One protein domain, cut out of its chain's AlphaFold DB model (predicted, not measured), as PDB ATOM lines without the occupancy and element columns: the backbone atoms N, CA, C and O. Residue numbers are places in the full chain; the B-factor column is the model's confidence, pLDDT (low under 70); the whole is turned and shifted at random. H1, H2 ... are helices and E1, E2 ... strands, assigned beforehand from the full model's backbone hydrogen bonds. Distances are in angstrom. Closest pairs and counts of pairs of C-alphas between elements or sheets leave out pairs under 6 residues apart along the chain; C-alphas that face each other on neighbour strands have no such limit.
ATOM      1  N   VAL A   4      35.399 -30.541  98.910       65.88
ATOM      2  CA  VAL A   4      36.857 -30.645  99.044       65.88
ATOM      3  C   VAL A   4      37.565 -29.739  98.038       65.88
ATOM      4  O   VAL A   4      38.385 -28.922  98.438       65.88
ATOM      5  N   TRP A   5      37.190 -29.791  96.756       77.12
ATOM      6  CA  TRP A   5      37.898 -29.045  95.711       77.12
ATOM      7  C   TRP A   5      37.735 -27.525  95.844       77.12
ATOM      8  O   TRP A   5      38.708 -26.783  95.712       77.12
ATOM      9  N   PHE A   6      36.519 -27.042  96.133       78.56
ATOM     10  CA  PHE A   6      36.258 -25.605  96.279       78.56
ATOM     11  C   PHE A   6      37.021 -25.026  97.471       78.56
ATOM     12  O   PHE A   6      37.757 -24.044  97.329       78.56
ATOM     13  N   LYS A   7      36.885 -25.679  98.634       79.31
ATOM     14  CA  LYS A   7      37.596 -25.296  99.856       79.31
ATOM     15  C   LYS A   7      39.105 -25.330  99.634       79.31
ATOM     16  O   LYS A   7      39.782 -24.385 100.026       79.31
ATOM     17  N   GLN A   8      39.617 -26.357  98.958       84.12
ATOM     18  CA  GLN A   8      41.037 -26.484  98.649       84.12
ATOM     19  C   GLN A   8      41.532 -25.336  97.767       84.12
ATOM     20  O   GLN A   8      42.506 -24.676  98.121       84.12
ATOM     21  N   ILE A   9      40.845 -25.017  96.667       87.31
ATOM     22  CA  ILE A   9      41.288 -23.937  95.779       87.31
ATOM     23  C   ILE A   9      41.277 -22.584  96.464       87.31
ATOM     24  O   ILE A   9      42.245 -21.836  96.320       87.31
ATOM     25  N   ILE A  10      40.227 -22.265  97.219       88.50
ATOM     26  CA  ILE A  10      40.182 -21.018  97.982       88.50
ATOM     27  C   ILE A  10      41.294 -21.013  99.037       88.50
ATOM     28  O   ILE A  10      42.049 -20.047  99.117       88.50
ATOM     29  N   ALA A  11      41.469 -22.101  99.791       85.50
ATOM     30  CA  ALA A  11      42.499 -22.201 100.820       85.50
ATOM     31  C   ALA A  11      43.924 -22.073 100.262       85.50
ATOM     32  O   ALA A  11      44.781 -21.473 100.915       85.50
ATOM     33  N   GLU A  12      44.190 -22.608  99.075       87.69
ATOM     34  CA  GLU A  12      45.509 -22.585  98.444       87.69
ATOM     35  C   GLU A  12      45.795 -21.289  97.683       87.69
ATOM     36  O   GLU A  12      46.946 -20.853  97.640       87.69
ATOM     37  N   ASN A  13      44.771 -20.680  97.074       90.56
ATOM     38  CA  ASN A  13      44.960 -19.621  96.084       90.56
ATOM     39  C   ASN A  13      44.407 -18.262  96.503       90.56
ATOM     40  O   ASN A  13      44.863 -17.271  95.945       90.56
ATOM     41  N   TYR A  14      43.431 -18.168  97.407       91.12
ATOM     42  CA  TYR A  14      42.909 -16.867  97.821       91.12
ATOM     43  C   TYR A  14      43.943 -16.154  98.691       91.12
ATOM     44  O   TYR A  14      44.372 -16.668  99.724       91.12
ATOM     45  N   ILE A  15      44.385 -14.984  98.228       88.31
ATOM     46  CA  ILE A  15      45.530 -14.279  98.816       88.31
ATOM     47  C   ILE A  15      45.223 -13.644 100.176       88.31
ATOM     48  O   ILE A  15      46.133 -13.383 100.958       88.31
ATOM     49  N   PHE A  16      43.946 -13.404 100.464       86.25
ATOM     50  CA  PHE A  16      43.489 -12.842 101.729       86.25
ATOM     51  C   PHE A  16      42.937 -13.931 102.655       86.25
ATOM     52  O   PHE A  16      42.801 -15.098 102.287       86.25
ATOM     53  N   ASN A  17      42.567 -13.540 103.873       83.25
ATOM     54  CA  ASN A  17      41.887 -14.440 104.797       83.25
ATOM     55  C   ASN A  17      40.445 -14.664 104.330       83.25
ATOM     56  O   ASN A  17      39.625 -13.743 104.367       83.25
ATOM     57  N   PHE A  18      40.143 -15.883 103.880       83.56
ATOM     58  CA  PHE A  18      38.782 -16.288 103.540       83.56
ATOM     59  C   PHE A  18      38.017 -16.633 104.814       83.56
ATOM     60  O   PHE A  18      38.429 -17.525 105.558       83.56
ATOM     61  N   LYS A  19      36.916 -15.930 105.085       80.38
ATOM     62  CA  LYS A  19      36.057 -16.243 106.228       80.38
ATOM     63  C   LYS A  19      35.067 -17.330 105.821       80.38
ATOM     64  O   LYS A  19      34.220 -17.095 104.964       80.38
ATOM     65  N   ASN A  20      35.156 -18.499 106.453       70.62
ATOM     66  CA  ASN A  20      34.132 -19.527 106.305       70.62
ATOM     67  C   ASN A  20      32.879 -19.069 107.051       70.62
ATOM     68  O   ASN A  20      32.854 -19.006 108.277       70.62
ATOM     69  N   VAL A  21      31.859 -18.718 106.288       67.81
ATOM     70  CA  VAL A  21      30.483 -18.569 106.760       67.81
ATOM     71  C   VAL A  21      29.714 -19.749 106.171       67.81
ATOM     72  O   VAL A  21      30.226 -20.357 105.250       67.81
ATOM     73  N   ASP A  22      28.595 -20.177 106.751       68.69
ATOM     74  CA  ASP A  22      27.678 -21.191 106.188       68.69
ATOM     75  C   ASP A  22      28.315 -22.349 105.366       68.69
ATOM     76  O   ASP A  22      28.601 -22.227 104.170       68.69
ATOM     77  N   GLU A  23      28.512 -23.515 105.988       63.97
ATOM     78  CA  GLU A  23      29.175 -24.658 105.340       63.97
ATOM     79  C   GLU A  23      28.404 -25.275 104.157       63.97
ATOM     80  O   GLU A  23      28.928 -26.167 103.471       63.97
ATOM     81  N   GLU A  24      27.165 -24.845 103.912       73.19
ATOM     82  CA  GLU A  24      26.289 -25.431 102.902       73.19
ATOM     83  C   GLU A  24      26.224 -24.639 101.588       73.19
ATOM     84  O   GLU A  24      25.982 -25.254 100.546       73.19
ATOM     85  N   ASP A  25      26.505 -23.327 101.579       81.31
ATOM     86  CA  ASP A  25      26.388 -22.479 100.376       81.31
ATOM     87  C   ASP A  25      27.708 -21.768 100.004       81.31
ATOM     88  O   ASP A  25      27.996 -20.636 100.397       81.31
ATOM     89  N   GLU A  26      28.515 -22.426  99.162       81.00
ATOM     90  CA  GLU A  26      29.795 -21.907  98.644       81.00
ATOM     91  C   GLU A  26      29.647 -20.574  97.891       81.00
ATOM     92  O   GLU A  26      30.518 -19.701  97.966       81.00
ATOM     93  N   ILE A  27      28.530 -20.398  97.175       82.19
ATOM     94  CA  ILE A  27      28.254 -19.180  96.411       82.19
ATOM     95  C   ILE A  27      28.011 -18.023  97.372       82.19
ATOM     96  O   ILE A  27      28.571 -16.938  97.190       82.19
ATOM     97  N   TYR A  28      27.187 -18.252  98.394       84.06
ATOM     98  CA  TYR A  28      26.958 -17.269  99.441       84.06
ATOM     99  C   TYR A  28      28.280 -16.822 100.073       84.06
ATOM    100  O   TYR A  28      28.510 -15.620 100.180       84.06
ATOM    101  N   ASN A  29      29.182 -17.755 100.383       82.69
ATOM    102  CA  ASN A  29      30.472 -17.450 101.012       82.69
ATOM    103  C   ASN A  29      31.364 -16.548 100.164       82.69
ATOM    104  O   ASN A  29      31.988 -15.626 100.690       82.69
ATOM    105  N   ILE A  30      31.374 -16.750  98.845       85.19
ATOM    106  CA  ILE A  30      32.087 -15.863  97.918       85.19
ATOM    107  C   ILE A  30      31.558 -14.432  98.007       85.19
ATOM    108  O   ILE A  30      32.341 -13.494  98.151       85.19
ATOM    109  N   PHE A  31      30.240 -14.244  97.931       84.31
ATOM    110  CA  PHE A  31      29.663 -12.902  98.024       84.31
ATOM    111  C   PHE A  31      29.794 -12.315  99.430       84.31
ATOM    112  O   PHE A  31      29.986 -11.107  99.567       84.31
ATOM    113  N   PHE A  32      29.720 -13.152 100.467       83.88
ATOM    114  CA  PHE A  32      29.850 -12.743 101.862       83.88
ATOM    115  C   PHE A  32      31.245 -12.218 102.181       83.88
ATOM    116  O   PHE A  32      31.371 -11.242 102.918       83.88
ATOM    117  N   GLN A  33      32.283 -12.800 101.572       84.25
ATOM    118  CA  GLN A  33      33.647 -12.287 101.673       84.25
ATOM    119  C   GLN A  33      33.730 -10.801 101.284       84.25
ATOM    120  O   GLN A  33      34.624 -10.095 101.749       84.25
ATOM    121  N   ASN A  34      32.780 -10.317 100.468       77.38
ATOM    122  CA  ASN A  34      32.652  -8.920 100.055       77.38
ATOM    123  C   ASN A  34      33.941  -8.378  99.410       77.38
ATOM    124  O   ASN A  34      34.240  -7.182  99.440       77.38
ATOM    125  N   ASP A  35      34.721  -9.280  98.821       84.38
ATOM    126  CA  ASP A  35      35.916  -8.941  98.076       84.38
ATOM    127  C   ASP A  35      35.503  -8.569  96.655       84.38
ATOM    128  O   ASP A  35      34.974  -9.375  95.890       84.38
ATOM    129  N   LYS A  36      35.762  -7.314  96.289       79.00
ATOM    130  CA  LYS A  36      35.399  -6.761  94.981       79.00
ATOM    131  C   LYS A  36      36.050  -7.494  93.795       79.00
ATOM    132  O   LYS A  36      35.579  -7.341  92.668       79.00
ATOM    133  N   TYR A  37      37.117  -8.263  94.021       85.50
ATOM    134  CA  TYR A  37      37.853  -9.013  93.002       85.50
ATOM    135  C   TYR A  37      37.586 -10.519  93.018       85.50
ATOM    136  O   TYR A  37      37.850 -11.162  91.998       85.50
ATOM    137  N   LEU A  38      37.064 -11.064  94.122       89.88
ATOM    138  CA  LEU A  38      36.581 -12.439  94.179       89.88
ATOM    139  C   LEU A  38      35.189 -12.507  93.540       89.88
ATOM    140  O   LEU A  38      34.224 -11.948  94.056       89.88
ATOM    141  N   LYS A  39      35.080 -13.160  92.384       89.06
ATOM    142  CA  LYS A  39      33.829 -13.219  91.613       89.06
ATOM    143  C   LYS A  39      33.555 -14.635  91.122       89.06
ATOM    144  O   LYS A  39      34.478 -15.421  90.922       89.06
ATOM    145  N   ILE A  40      32.286 -14.926  90.866       88.88
ATOM    146  CA  ILE A  40      31.810 -16.184  90.287       88.88
ATOM    147  C   ILE A  40      30.868 -15.884  89.117       88.88
ATOM    148  O   ILE A  40      30.091 -14.933  89.186       88.88
ATOM    149  N   SER A  41      30.961 -16.663  88.040       89.19
ATOM    150  CA  SER A  41      30.077 -16.571  86.867       89.19
ATOM    151  C   SER A  41      29.873 -17.939  86.209       89.19
ATOM    152  O   SER A  41      30.711 -18.822  86.366       89.19
ATOM    153  N   TYR A  42      28.779 -18.138  85.468       88.31
ATOM    154  CA  TYR A  42      28.600 -19.308  84.587       88.31
ATOM    155  C   TYR A  42      29.422 -19.204  83.289       88.31
ATOM    156  O   TYR A  42      29.631 -20.194  82.594       88.31
ATOM    157  N   ASP A  43      29.926 -18.013  82.983       86.31
ATOM    158  CA  ASP A  43      30.786 -17.714  81.840       86.31
ATOM    159  C   ASP A  43      32.057 -16.968  82.305       86.31
ATOM    160  O   ASP A  43      32.325 -16.845  83.501       86.31
ATOM    161  N   LYS A  44      32.884 -16.482  81.372       82.94
ATOM    162  CA  LYS A  44      34.109 -15.725  81.702       82.94
ATOM    163  C   LYS A  44      33.872 -14.225  81.934       82.94
ATOM    164  O   LYS A  44      34.830 -13.493  82.185       82.94
ATOM    165  N   ASP A  45      32.623 -13.777  81.904       82.06
ATOM    166  CA  ASP A  45      32.218 -12.401  82.152       82.06
ATOM    167  C   ASP A  45      31.702 -12.277  83.595       82.06
ATOM    168  O   ASP A  45      30.633 -12.763  83.950       82.06
ATOM    169  N   PHE A  46      32.455 -11.604  84.460       85.19
ATOM    170  CA  PHE A  46      32.215 -11.616  85.914       85.19
ATOM    171  C   PHE A  46      31.315 -10.486  86.442       85.19
ATOM    172  O   PHE A  46      31.263 -10.264  87.654       85.19
ATOM    173  N   TRP A  47      30.654  -9.735  85.558       82.56
ATOM    174  CA  TRP A  47      29.716  -8.688  85.960       82.56
ATOM    175  C   TRP A  47      28.393  -9.297  86.436       82.56
ATOM    176  O   TRP A  47      27.941 -10.315  85.914       82.56
ATOM    177  N   ASN A  48      27.753  -8.642  87.405       86.44
ATOM    178  CA  ASN A  48      26.359  -8.899  87.769       86.44
ATOM    179  C   ASN A  48      25.459  -7.700  87.419       86.44
ATOM    180  O   ASN A  48      25.942  -6.629  87.053       86.44
ATOM    181  N   ILE A  49      24.143  -7.872  87.558       87.31
ATOM    182  CA  ILE A  49      23.151  -6.834  87.245       87.31
ATOM    183  C   ILE A  49      23.403  -5.501  87.973       87.31
ATOM    184  O   ILE A  49      23.234  -4.437  87.388       87.31
ATOM    185  N   PHE A  50      23.851  -5.525  89.227       89.25
ATOM    186  CA  PHE A  50      24.135  -4.308  89.990       89.25
ATOM    187  C   PHE A  50      25.441  -3.643  89.563       89.25
ATOM    188  O   PHE A  50      25.488  -2.415  89.533       89.25
ATOM    189  N   ASP A  51      26.445  -4.420  89.141       84.81
ATOM    190  CA  ASP A  51      27.657  -3.866  88.523       84.81
ATOM    191  C   ASP A  51      27.287  -3.064  87.254       84.81
ATOM    192  O   ASP A  51      27.760  -1.942  87.079       84.81
ATOM    193  N   LEU A  52      26.387  -3.592  86.410       82.12
ATOM    194  CA  LEU A  52      25.928  -2.918  85.184       82.12
ATOM    195  C   LEU A  52      25.080  -1.669  85.448       82.12
ATOM    196  O   LEU A  52      25.129  -0.710  84.684       82.12
ATOM    197  N   LEU A  53      24.303  -1.674  86.530       84.62
ATOM    198  CA  LEU A  53      23.444  -0.553  86.911       84.62
ATOM    199  C   LEU A  53      24.168   0.508  87.755       84.62
ATOM    200  O   LEU A  53      23.540   1.480  88.171       84.62
ATOM    201  N   GLY A  54      25.459   0.330  88.061       81.94
ATOM    202  CA  GLY A  54      26.184   1.238  88.953       81.94
ATOM    203  C   GLY A  54      25.633   1.234  90.387       81.94
ATOM    204  O   GLY A  54      25.682   2.245  91.089       81.94
ATOM    205  N   MET A  55      25.073   0.108  90.831       89.44
ATOM    206  CA  MET A  55      24.569  -0.068  92.191       89.44
ATOM    207  C   MET A  55      25.644  -0.700  93.076       89.44
ATOM    208  O   MET A  55      26.241  -1.720  92.739       89.44
ATOM    209  N   LYS A  56      25.863  -0.115  94.256       89.75
ATOM    210  CA  LYS A  56      26.706  -0.697  95.303       89.75
ATOM    211  C   LYS A  56      25.833  -1.352  96.354       89.75
ATOM    212  O   LYS A  56      24.770  -0.840  96.707       89.75
ATOM    213  N   TYR A  57      26.317  -2.461  96.889       92.44
ATOM    214  CA  TYR A  57      25.589  -3.248  97.866       92.44
ATOM    215  C   TYR A  57      26.532  -3.914  98.867       92.44
ATOM    216  O   TYR A  57      27.748  -3.927  98.681       92.44
ATOM    217  N   ARG A  58      25.957  -4.451  99.942       90.50
ATOM    218  CA  ARG A  58      26.614  -5.334 100.913       90.50
ATOM    219  C   ARG A  58      25.705  -6.519 101.214       90.50
ATOM    220  O   ARG A  58      24.496  -6.423 101.022       90.50
ATOM    221  N   LEU A  59      26.270  -7.606 101.716       88.06
ATOM    222  CA  LEU A  59      25.508  -8.779 102.137       88.06
ATOM    223  C   LEU A  59      25.239  -8.708 103.647       88.06
ATOM    224  O   LEU A  59      26.148  -8.410 104.420       88.06
ATOM    225  N   VAL A  60      23.995  -8.940 104.065       88.19
ATOM    226  CA  VAL A  60      23.575  -8.962 105.476       88.19
ATOM    227  C   VAL A  60      22.559 -10.072 105.651       88.19
ATOM    228  O   VAL A  60      21.561 -10.064 104.945       88.19
ATOM    229  N   ASN A  61      22.789 -11.005 106.578       85.69
ATOM    230  CA  ASN A  61      21.843 -12.074 106.917       85.69
ATOM    231  C   ASN A  61      21.208 -12.745 105.691       85.69
ATOM    232  O   ASN A  61      19.985 -12.831 105.615       85.69
ATOM    233  N   LYS A  62      22.009 -13.190 104.709       87.06
ATOM    234  CA  LYS A  62      21.445 -13.833 103.510       87.06
ATOM    235  C   LYS A  62      20.488 -12.918 102.716       87.06
ATOM    236  O   LYS A  62      19.576 -13.387 102.042       87.06
ATOM    237  N   GLU A  63      20.741 -11.614 102.721       92.56
ATOM    238  CA  GLU A  63      20.063 -10.607 101.900       92.56
ATOM    239  C   GLU A  63      21.069  -9.595 101.349       92.56
ATOM    240  O   GLU A  63      22.132  -9.363 101.928       92.56
ATOM    241  N   ILE A  64      20.726  -8.958 100.231       94.31
ATOM    242  CA  ILE A  64      21.522  -7.871  99.662       94.31
ATOM    243  C   ILE A  64      20.953  -6.544 100.149       94.31
ATOM    244  O   ILE A  64      19.789  -6.244  99.910       94.31
ATOM    245  N   VAL A  65      21.788  -5.714 100.768       95.88
ATOM    246  CA  VAL A  65      21.416  -4.362 101.184       95.88
ATOM    247  C   VAL A  65      22.076  -3.350 100.262       95.88
ATOM    248  O   VAL A  65      23.307  -3.279 100.192       95.88
ATOM    249  N   ILE A  66      21.269  -2.551  99.568       96.31
ATOM    250  CA  ILE A  66      21.772  -1.486  98.699       96.31
ATOM    251  C   ILE A  66      22.430  -0.397  99.549       96.31
ATOM    252  O   ILE A  66      21.869   0.086 100.533       96.31
ATOM    253  N   THR A  67      23.636   0.007  99.161       95.62
ATOM    254  CA  THR A  67      24.406   1.070  99.824       95.62
ATOM    255  C   THR A  67      24.498   2.331  98.975       95.62
ATOM    256  O   THR A  67      24.588   3.427  99.527       95.62
ATOM    257  N   LYS A  68      24.436   2.194  97.644       93.75
ATOM    258  CA  LYS A  68      24.383   3.301  96.683       93.75
ATOM    259  C   LYS A  68      23.659   2.854  95.416       93.75
ATOM    260  O   LYS A  68      23.857   1.724  94.979       93.75
ATOM    261  N   ASN A  69      22.888   3.742  94.797       91.38
ATOM    262  CA  ASN A  69      22.240   3.481  93.518       91.38
ATOM    263  C   ASN A  69      22.316   4.713  92.608       91.38
ATOM    264  O   ASN A  69      21.630   5.705  92.847       91.38
ATOM    265  N   ASP A  70      23.134   4.617  91.559       84.31
ATOM    266  CA  ASP A  70      23.296   5.671  90.552       84.31
ATOM    267  C   ASP A  70      22.377   5.470  89.325       84.31
ATOM    268  O   ASP A  70      22.358   6.295  88.416       84.31
ATOM    269  N   SER A  71      21.573   4.402  89.299       87.56
ATOM    270  CA  SER A  71      20.697   4.067  88.171       87.56
ATOM    271  C   SER A  71      19.401   4.893  88.126       87.56
ATOM    272  O   SER A  71      19.075   5.676  89.029       87.56
ATOM    273  N   VAL A  72      18.605   4.652  87.080       88.31
ATOM    274  CA  VAL A  72      17.232   5.166  86.924       88.31
ATOM    275  C   VAL A  72      16.225   4.532  87.896       88.31
ATOM    276  O   VAL A  72      15.162   5.097  88.138       88.31
ATOM    277  N   TYR A  73      16.538   3.382  88.501       91.19
ATOM    278  CA  TYR A  73      15.616   2.636  89.364       91.19
ATOM    279  C   TYR A  73      15.610   3.177  90.799       91.19
ATOM    280  O   TYR A  73      16.070   2.505  91.722       91.19
ATOM    281  N   LYS A  74      15.090   4.394  90.999       91.62
ATOM    282  CA  LYS A  74      15.156   5.125  92.284       91.62
ATOM    283  C   LYS A  74      14.483   4.422  93.467       91.62
ATOM    284  O   LYS A  74      14.871   4.667  94.600       91.62
ATOM    285  N   SER A  75      13.544   3.505  93.224       92.06
ATOM    286  CA  SER A  75      12.911   2.722  94.293       92.06
ATOM    287  C   SER A  75      13.893   1.797  95.029       92.06
ATOM    288  O   SER A  75      13.642   1.453  96.181       92.06
ATOM    289  N   LEU A  76      15.006   1.417  94.388       95.06
ATOM    290  CA  LEU A  76      16.081   0.592  94.950       95.06
ATOM    291  C   LEU A  76      17.187   1.476  95.551       95.06
ATOM    292  O   LEU A  76      18.330   1.453  95.104       95.06
ATOM    293  N   ASP A  77      16.845   2.335  96.499       94.94
ATOM    294  CA  ASP A  77      17.774   3.275  97.136       94.94
ATOM    295  C   ASP A  77      18.552   2.645  98.310       94.94
ATOM    296  O   ASP A  77      18.420   1.459  98.636       94.94
ATOM    297  N   ARG A  78      19.412   3.454  98.940       96.25
ATOM    298  CA  ARG A  78      20.214   3.053 100.099       96.25
ATOM    299  C   ARG A  78      19.314   2.549 101.232       96.25
ATOM    300  O   ARG A  78      18.413   3.247 101.668       96.25
ATOM    301  N   GLY A  79      19.636   1.368 101.760       95.69
ATOM    302  CA  GLY A  79      18.865   0.712 102.818       95.69
ATOM    303  C   GLY A  79      17.798  -0.253 102.301       95.69
ATOM    304  O   GLY A  79      17.197  -0.954 103.102       95.69
ATOM    305  N   THR A  80      17.594  -0.354 100.986       97.75
ATOM    306  CA  THR A  80      16.727  -1.383 100.397       97.75
ATOM    307  C   THR A  80      17.286  -2.785 100.649       97.75
ATOM    308  O   THR A  80      18.433  -3.059 100.291       97.75
ATOM    309  N   HIS A  81      16.460  -3.680 101.202       97.81
ATOM    310  CA  HIS A  81      16.777  -5.090 101.433       97.81
ATOM    311  C   HIS A  81      16.216  -5.965 100.315       97.81
ATOM    312  O   HIS A  81      15.011  -6.166 100.212       97.81
ATOM    313  N   ILE A  82      17.081  -6.517  99.475       97.56
ATOM    314  CA  ILE A  82      16.720  -7.451  98.410       97.56
ATOM    315  C   ILE A  82      16.827  -8.870  98.953       97.56
ATOM    316  O   ILE A  82      17.917  -9.350  99.275       97.56
ATOM    317  N   TYR A  83      15.684  -9.548  99.002       96.69
ATOM    318  CA  TYR A  83      15.559 -10.898  99.549       96.69
ATOM    319  C   TYR A  83      15.355 -11.963  98.469       96.69
ATOM    320  O   TYR A  83      15.576 -13.138  98.745       96.69
ATOM    321  N   ARG A  84      14.985 -11.589  97.231       97.00
ATOM    322  CA  ARG A  84      15.014 -12.497  96.070       97.00
ATOM    323  C   ARG A  84      15.348 -11.772  94.769       97.00
ATOM    324  O   ARG A  84      14.980 -10.616  94.566       97.00
ATOM    325  N   ILE A  85      15.990 -12.497  93.860       95.94
ATOM    326  CA  ILE A  85      16.204 -12.085  92.469       95.94
ATOM    327  C   ILE A  85      15.741 -13.237  91.579       95.94
ATOM    328  O   ILE A  85      16.179 -14.370  91.757       95.94
ATOM    329  N   ASN A  86      14.837 -12.967  90.636       94.56
ATOM    330  CA  ASN A  86      14.224 -13.975  89.761       94.56
ATOM    331  C   ASN A  86      13.581 -15.141  90.536       94.56
ATOM    332  O   ASN A  86      13.685 -16.292  90.124       94.56
ATOM    333  N   ASN A  87      12.932 -14.831  91.666       94.00
ATOM    334  CA  ASN A  87      12.357 -15.788  92.622       94.00
ATOM    335  C   ASN A  87      13.379 -16.746  93.283       94.00
ATOM    336  O   ASN A  87      12.981 -17.677  93.977       94.00
ATOM    337  N   MET A  88      14.682 -16.515  93.114       93.19
ATOM    338  CA  MET A  88      15.771 -17.281  93.733       93.19
ATOM    339  C   MET A  88      16.404 -16.496  94.885       93.19
ATOM    340  O   MET A  88      16.107 -15.311  95.069       93.19
ATOM    341  N   SER A  89      17.315 -17.127  95.637       91.50
ATOM    342  CA  SER A  89      18.136 -16.388  96.601       91.50
ATOM    343  C   SER A  89      18.906 -15.255  95.896       91.50
ATOM    344  O   SER A  89      19.313 -15.420  94.739       91.50
ATOM    345  N   PRO A  90      19.123 -14.102  96.554       92.50
ATOM    346  CA  PRO A  90      19.731 -12.935  95.921       92.50
ATOM    347  C   PRO A  90      21.087 -13.219  95.259       92.50
ATOM    348  O   PRO A  90      21.284 -12.844  94.109       92.50
ATOM    349  N   TRP A  91      22.001 -13.937  95.920       87.62
ATOM    350  CA  TRP A  91      23.329 -14.258  95.360       87.62
ATOM    351  C   TRP A  91      23.271 -15.233  94.186       87.62
ATOM    352  O   TRP A  91      24.020 -15.057  93.231       87.62
ATOM    353  N   LYS A  92      22.367 -16.225  94.199       88.00
ATOM    354  CA  LYS A  92      22.168 -17.096  93.027       88.00
ATOM    355  C   LYS A  92      21.636 -16.285  91.847       88.00
ATOM    356  O   LYS A  92      22.134 -16.412  90.731       88.00
ATOM    357  N   GLY A  93      20.675 -15.397  92.102       90.19
ATOM    358  CA  GLY A  93      20.110 -14.531  91.071       90.19
ATOM    359  C   GLY A  93      21.081 -13.480  90.517       90.19
ATOM    360  O   GLY A  93      20.900 -13.072  89.375       90.19
ATOM    361  N   LEU A  94      22.122 -13.078  91.263       88.56
ATOM    362  CA  LEU A  94      23.173 -12.178  90.763       88.56
ATOM    363  C   LEU A  94      24.038 -12.805  89.666       88.56
ATOM    364  O   LEU A  94      24.503 -12.089  88.782       88.56
ATOM    365  N   ILE A  95      24.281 -14.114  89.741       86.81
ATOM    366  CA  ILE A  95      25.179 -14.813  88.811       86.81
ATOM    367  C   ILE A  95      24.459 -15.149  87.503       86.81
ATOM    368  O   ILE A  95      25.068 -15.210  86.436       86.81
ATOM    369  N   ILE A  96      23.149 -15.389  87.576       86.69
ATOM    370  CA  ILE A  96      22.358 -15.767  86.410       86.69
ATOM    371  C   ILE A  96      22.087 -14.522  85.570       86.69
ATOM    372  O   ILE A  96      21.350 -13.616  85.968       86.69
ATOM    373  N   LYS A  97      22.660 -14.508  84.370       87.12
ATOM    374  CA  LYS A  97      22.460 -13.447  83.389       87.12
ATOM    375  C   LYS A  97      21.136 -13.627  82.671       87.12
ATOM    376  O   LYS A  97      20.880 -14.684  82.099       87.12
ATOM    377  N   LYS A  98      20.288 -12.601  82.719       85.81
ATOM    378  CA  LYS A  98      18.999 -12.578  82.021       85.81
ATOM    379  C   LYS A  98      18.774 -11.217  81.362       85.81
ATOM    380  O   LYS A  98      19.204 -10.211  81.912       85.81
ATOM    381  N   PRO A  99      18.038 -11.156  80.241       84.12
ATOM    382  CA  PRO A  99      17.612  -9.878  79.664       84.12
ATOM    383  C   PRO A  99      16.613  -9.131  80.566       84.12
ATOM    384  O   PRO A  99      16.444  -7.919  80.443       84.12
ATOM    385  N   LYS A 100      15.961  -9.859  81.485       90.62
ATOM    386  CA  LYS A 100      14.959  -9.359  82.427       90.62
ATOM    387  C   LYS A 100      15.198  -9.913  83.831       90.62
ATOM    388  O   LYS A 100      15.370 -11.120  84.006       90.62
ATOM    389  N   TYR A 101      15.147  -9.035  84.829       93.75
ATOM    390  CA  TYR A 101      15.278  -9.360  86.246       93.75
ATOM    391  C   TYR A 101      14.031  -8.958  87.028       93.75
ATOM    392  O   TYR A 101      13.573  -7.821  86.935       93.75
ATOM    393  N   LYS A 102      13.519  -9.867  87.862       96.06
ATOM    394  CA  LYS A 102      12.532  -9.564  88.905       96.06
ATOM    395  C   LYS A 102      13.250  -9.421  90.245       96.06
ATOM    396  O   LYS A 102      13.676 -10.418  90.824       96.06
ATOM    397  N   ILE A 103      13.381  -8.196  90.732       97.12
ATOM    398  CA  ILE A 103      13.977  -7.875  92.031       97.12
ATOM    399  C   ILE A 103      12.859  -7.807  93.067       97.12
ATOM    400  O   ILE A 103      11.940  -7.004  92.925       97.12
ATOM    401  N   GLN A 104      12.920  -8.638  94.102       98.06
ATOM    402  CA  GLN A 104      11.977  -8.603  95.219       98.06
ATOM    403  C   GLN A 104      12.709  -8.085  96.451       98.06
ATOM    404  O   GLN A 104      13.764  -8.606  96.830       98.06
ATOM    405  N   TYR A 105      12.160  -7.034  97.044       98.06
ATOM    406  CA  TYR A 105      12.826  -6.278  98.091       98.06
ATOM    407  C   TYR A 105      11.838  -5.769  99.133       98.06
ATOM    408  O   TYR A 105      10.635  -5.736  98.893       98.06
ATOM    409  N   TYR A 106      12.342  -5.367 100.290       97.81
ATOM    410  CA  TYR A 106      11.577  -4.631 101.279       97.81
ATOM    411  C   TYR A 106      12.373  -3.445 101.818       97.81
ATOM    412  O   TYR A 106      13.595  -3.356 101.664       97.81
ATOM    413  N   LYS A 107      11.649  -2.526 102.449       96.69
ATOM    414  CA  LYS A 107      12.197  -1.437 103.259       96.69
ATOM    415  C   LYS A 107      11.530  -1.451 104.624       96.69
ATOM    416  O   LYS A 107      10.460  -2.036 104.773       96.69
ATOM    417  N   PHE A 108      12.168  -0.820 105.595       95.62
ATOM    418  CA  PHE A 108      11.552  -0.564 106.888       95.62
ATOM    419  C   PHE A 108      10.757   0.740 106.825       95.62
ATOM    420  O   PHE A 108      11.263   1.733 106.299       95.62
ATOM    421  N   ASP A 109       9.528   0.727 107.332       94.31
ATOM    422  CA  ASP A 109       8.782   1.953 107.620       94.31
ATOM    423  C   ASP A 109       9.320   2.642 108.891       94.31
ATOM    424  O   ASP A 109      10.264   2.165 109.532       94.31
ATOM    425  N   SER A 110       8.717   3.770 109.274       94.25
ATOM    426  CA  SER A 110       9.072   4.500 110.500       94.25
ATOM    427  C   SER A 110       8.933   3.659 111.774       94.25
ATOM    428  O   SER A 110       9.659   3.890 112.739       94.25
ATOM    429  N   ASN A 111       8.059   2.652 111.762       95.62
ATOM    430  CA  ASN A 111       7.781   1.743 112.872       95.62
ATOM    431  C   ASN A 111       8.607   0.445 112.803       95.62
ATOM    432  O   ASN A 111       8.388  -0.467 113.595       95.62
ATOM    433  N   ARG A 112       9.576   0.354 111.880       92.94
ATOM    434  CA  ARG A 112      10.398  -0.840 111.608       92.94
ATOM    435  C   ARG A 112       9.613  -2.056 111.098       92.94
ATOM    436  O   ARG A 112      10.136  -3.172 111.129       92.94
ATOM    437  N   ASN A 113       8.421  -1.863 110.544       96.12
ATOM    438  CA  ASN A 113       7.726  -2.907 109.797       96.12
ATOM    439  C   ASN A 113       8.320  -3.045 108.394       96.12
ATOM    440  O   ASN A 113       8.737  -2.067 107.772       96.12
ATOM    441  N   LYS A 114       8.344  -4.274 107.871       97.62
ATOM    442  CA  LYS A 114       8.835  -4.556 106.517       97.62
ATOM    443  C   LYS A 114       7.742  -4.290 105.482       97.62
ATOM    444  O   LYS A 114       6.733  -4.988 105.456       97.62
ATOM    445  N   ILE A 115       7.989  -3.355 104.570       97.19
ATOM    446  CA  ILE A 115       7.135  -3.095 103.407       97.19
ATOM    447  C   ILE A 115       7.719  -3.807 102.187       97.19
ATOM    448  O   ILE A 115       8.739  -3.383 101.634       97.19
ATOM    449  N   TYR A 116       7.061  -4.881 101.755       97.81
ATOM    450  CA  TYR A 116       7.485  -5.710 100.627       97.81
ATOM    451  C   TYR A 116       7.062  -5.128  99.281       97.81
ATOM    452  O   TYR A 116       5.941  -4.666  99.103       97.81
ATOM    453  N   ASN A 117       7.969  -5.193  98.311       97.56
ATOM    454  CA  ASN A 117       7.802  -4.667  96.967       97.56
ATOM    455  C   ASN A 117       8.496  -5.566  95.936       97.56
ATOM    456  O   ASN A 117       9.331  -6.422  96.253       97.56
ATOM    457  N   SER A 118       8.185  -5.342  94.659       96.88
ATOM    458  CA  SER A 118       8.938  -5.941  93.559       96.88
ATOM    459  C   SER A 118       9.164  -4.953  92.422       96.88
ATOM    460  O   SER A 118       8.395  -4.013  92.233       96.88
ATOM    461  N   ARG A 119      10.255  -5.141  91.679       95.75
ATOM    462  CA  ARG A 119      10.611  -4.333  90.513       95.75
ATOM    463  C   ARG A 119      11.080  -5.231  89.382       95.75
ATOM    464  O   ARG A 119      11.885  -6.135  89.596       95.75
ATOM    465  N   ILE A 120      10.596  -4.946  88.180       95.06
ATOM    466  CA  ILE A 120      11.108  -5.531  86.946       95.06
ATOM    467  C   ILE A 120      12.157  -4.584  86.354       95.06
ATOM    468  O   ILE A 120      11.957  -3.369  86.312       95.06
ATOM    469  N   ILE A 121      13.279  -5.158  85.932       91.25
ATOM    470  CA  ILE A 121      14.374  -4.497  85.221       91.25
ATOM    471  C   ILE A 121      14.526  -5.227  83.887       91.25
ATOM    472  O   ILE A 121      14.699  -6.444  83.884       91.25
ATOM    473  N   GLU A 122      14.449  -4.504  82.777       88.81
ATOM    474  CA  GLU A 122      14.511  -5.039  81.409       88.81
ATOM    475  C   GLU A 122      15.623  -4.358  80.610       88.81
ATOM    476  O   GLU A 122      16.141  -3.322  81.031       88.81
ATOM    477  N   ASN A 123      15.978  -4.944  79.461       76.06
ATOM    478  CA  ASN A 123      16.963  -4.410  78.515       76.06
ATOM    479  C   ASN A 123      18.294  -4.066  79.181       76.06
ATOM    480  O   ASN A 123      18.874  -3.004  78.966       76.06
TER     481      ASN A 123
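This is residues 4 to 123 of the 312 residues of an uncharacterized protein of Virgibacillus dakarensis (UniProt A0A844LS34). What shape do these backbone atoms make? A strongly twisted sheet of five strands, E2 to E6, makes one end of the domain; H4 packs on E4, H2 packs on H4, and H1 lies at the far end, away from the sheet. How is it composed? The 120 printed residues hold, in order, H1 H2 E1 H3 E2 E3 E4 H4 E5 E6, of mixed class, and the sheet is antiparallel in the order E2 - E3 - E4 - E5 - E6. How large is it? It is compact, with a radius of gyration of the C-alphas of 15.1 A and spans of 45 by 35 by 23 A.

What comes before the sheet? H1, residues 4 to 13, is close to but not clearly touching H2, residues 26 to 32, with the C-alphas of Phe 6 and Glu 26 closest at 7.8 A. E1, residues 39 to 41, pairs with no named strand, and H3, residues 49 to 52, only grazes the sheet, as does H2. How do the strands pair? E2, residues 55 to 60, E3, residues 63 to 69, and E4, residues 81 to 85, form a meander, each strand the antiparallel neighbour of the one before, with N 58 and O 65 2.9 A apart and N 82 and O 64 2.8 A. E4 pairs with E5, residues 100 to 108, through N 106 and O 81 at 2.8 A, and E5 and E6, residues 114 to 122, form a hairpin, with N 103 and O 119 at 2.8 A. Where is H4? H4, residues 90 to 95, stands at the sheet's level, but only just, with a height of 3.7 A, and its closest C-alpha to E4 is Pro 90 to Arg 84, 4.7 A. It touches H2 about perpendicular, at 76 degrees, with the C-alphas of Tyr 28 and Trp 91 closest at 6.2 A. What do the helix backbones show? Every O i to N i+4 pair is within hydrogen-bond range in H1 and H2; H4 has 1 of 2, and H3 is too short for such a pair.

Where does the first element begin? H1 begins at C-alpha 4, (36.857, -30.645, 99.044), and is 14.0 A long. Which strands are longest? E5 spans 26.2 A and E6 25.7 A, with C-alpha 122 at (14.511, -5.039, 81.409); E3 spans 16.5 A and E2 16.0 A.

Is the backbone continuous? The printed part has no cut; the links H1 to H2 and E3 to E4 are long. Where is confidence low? Residue 4 and residues 21 to 23 have pLDDT under 70; the mean of the printed part is 88.4.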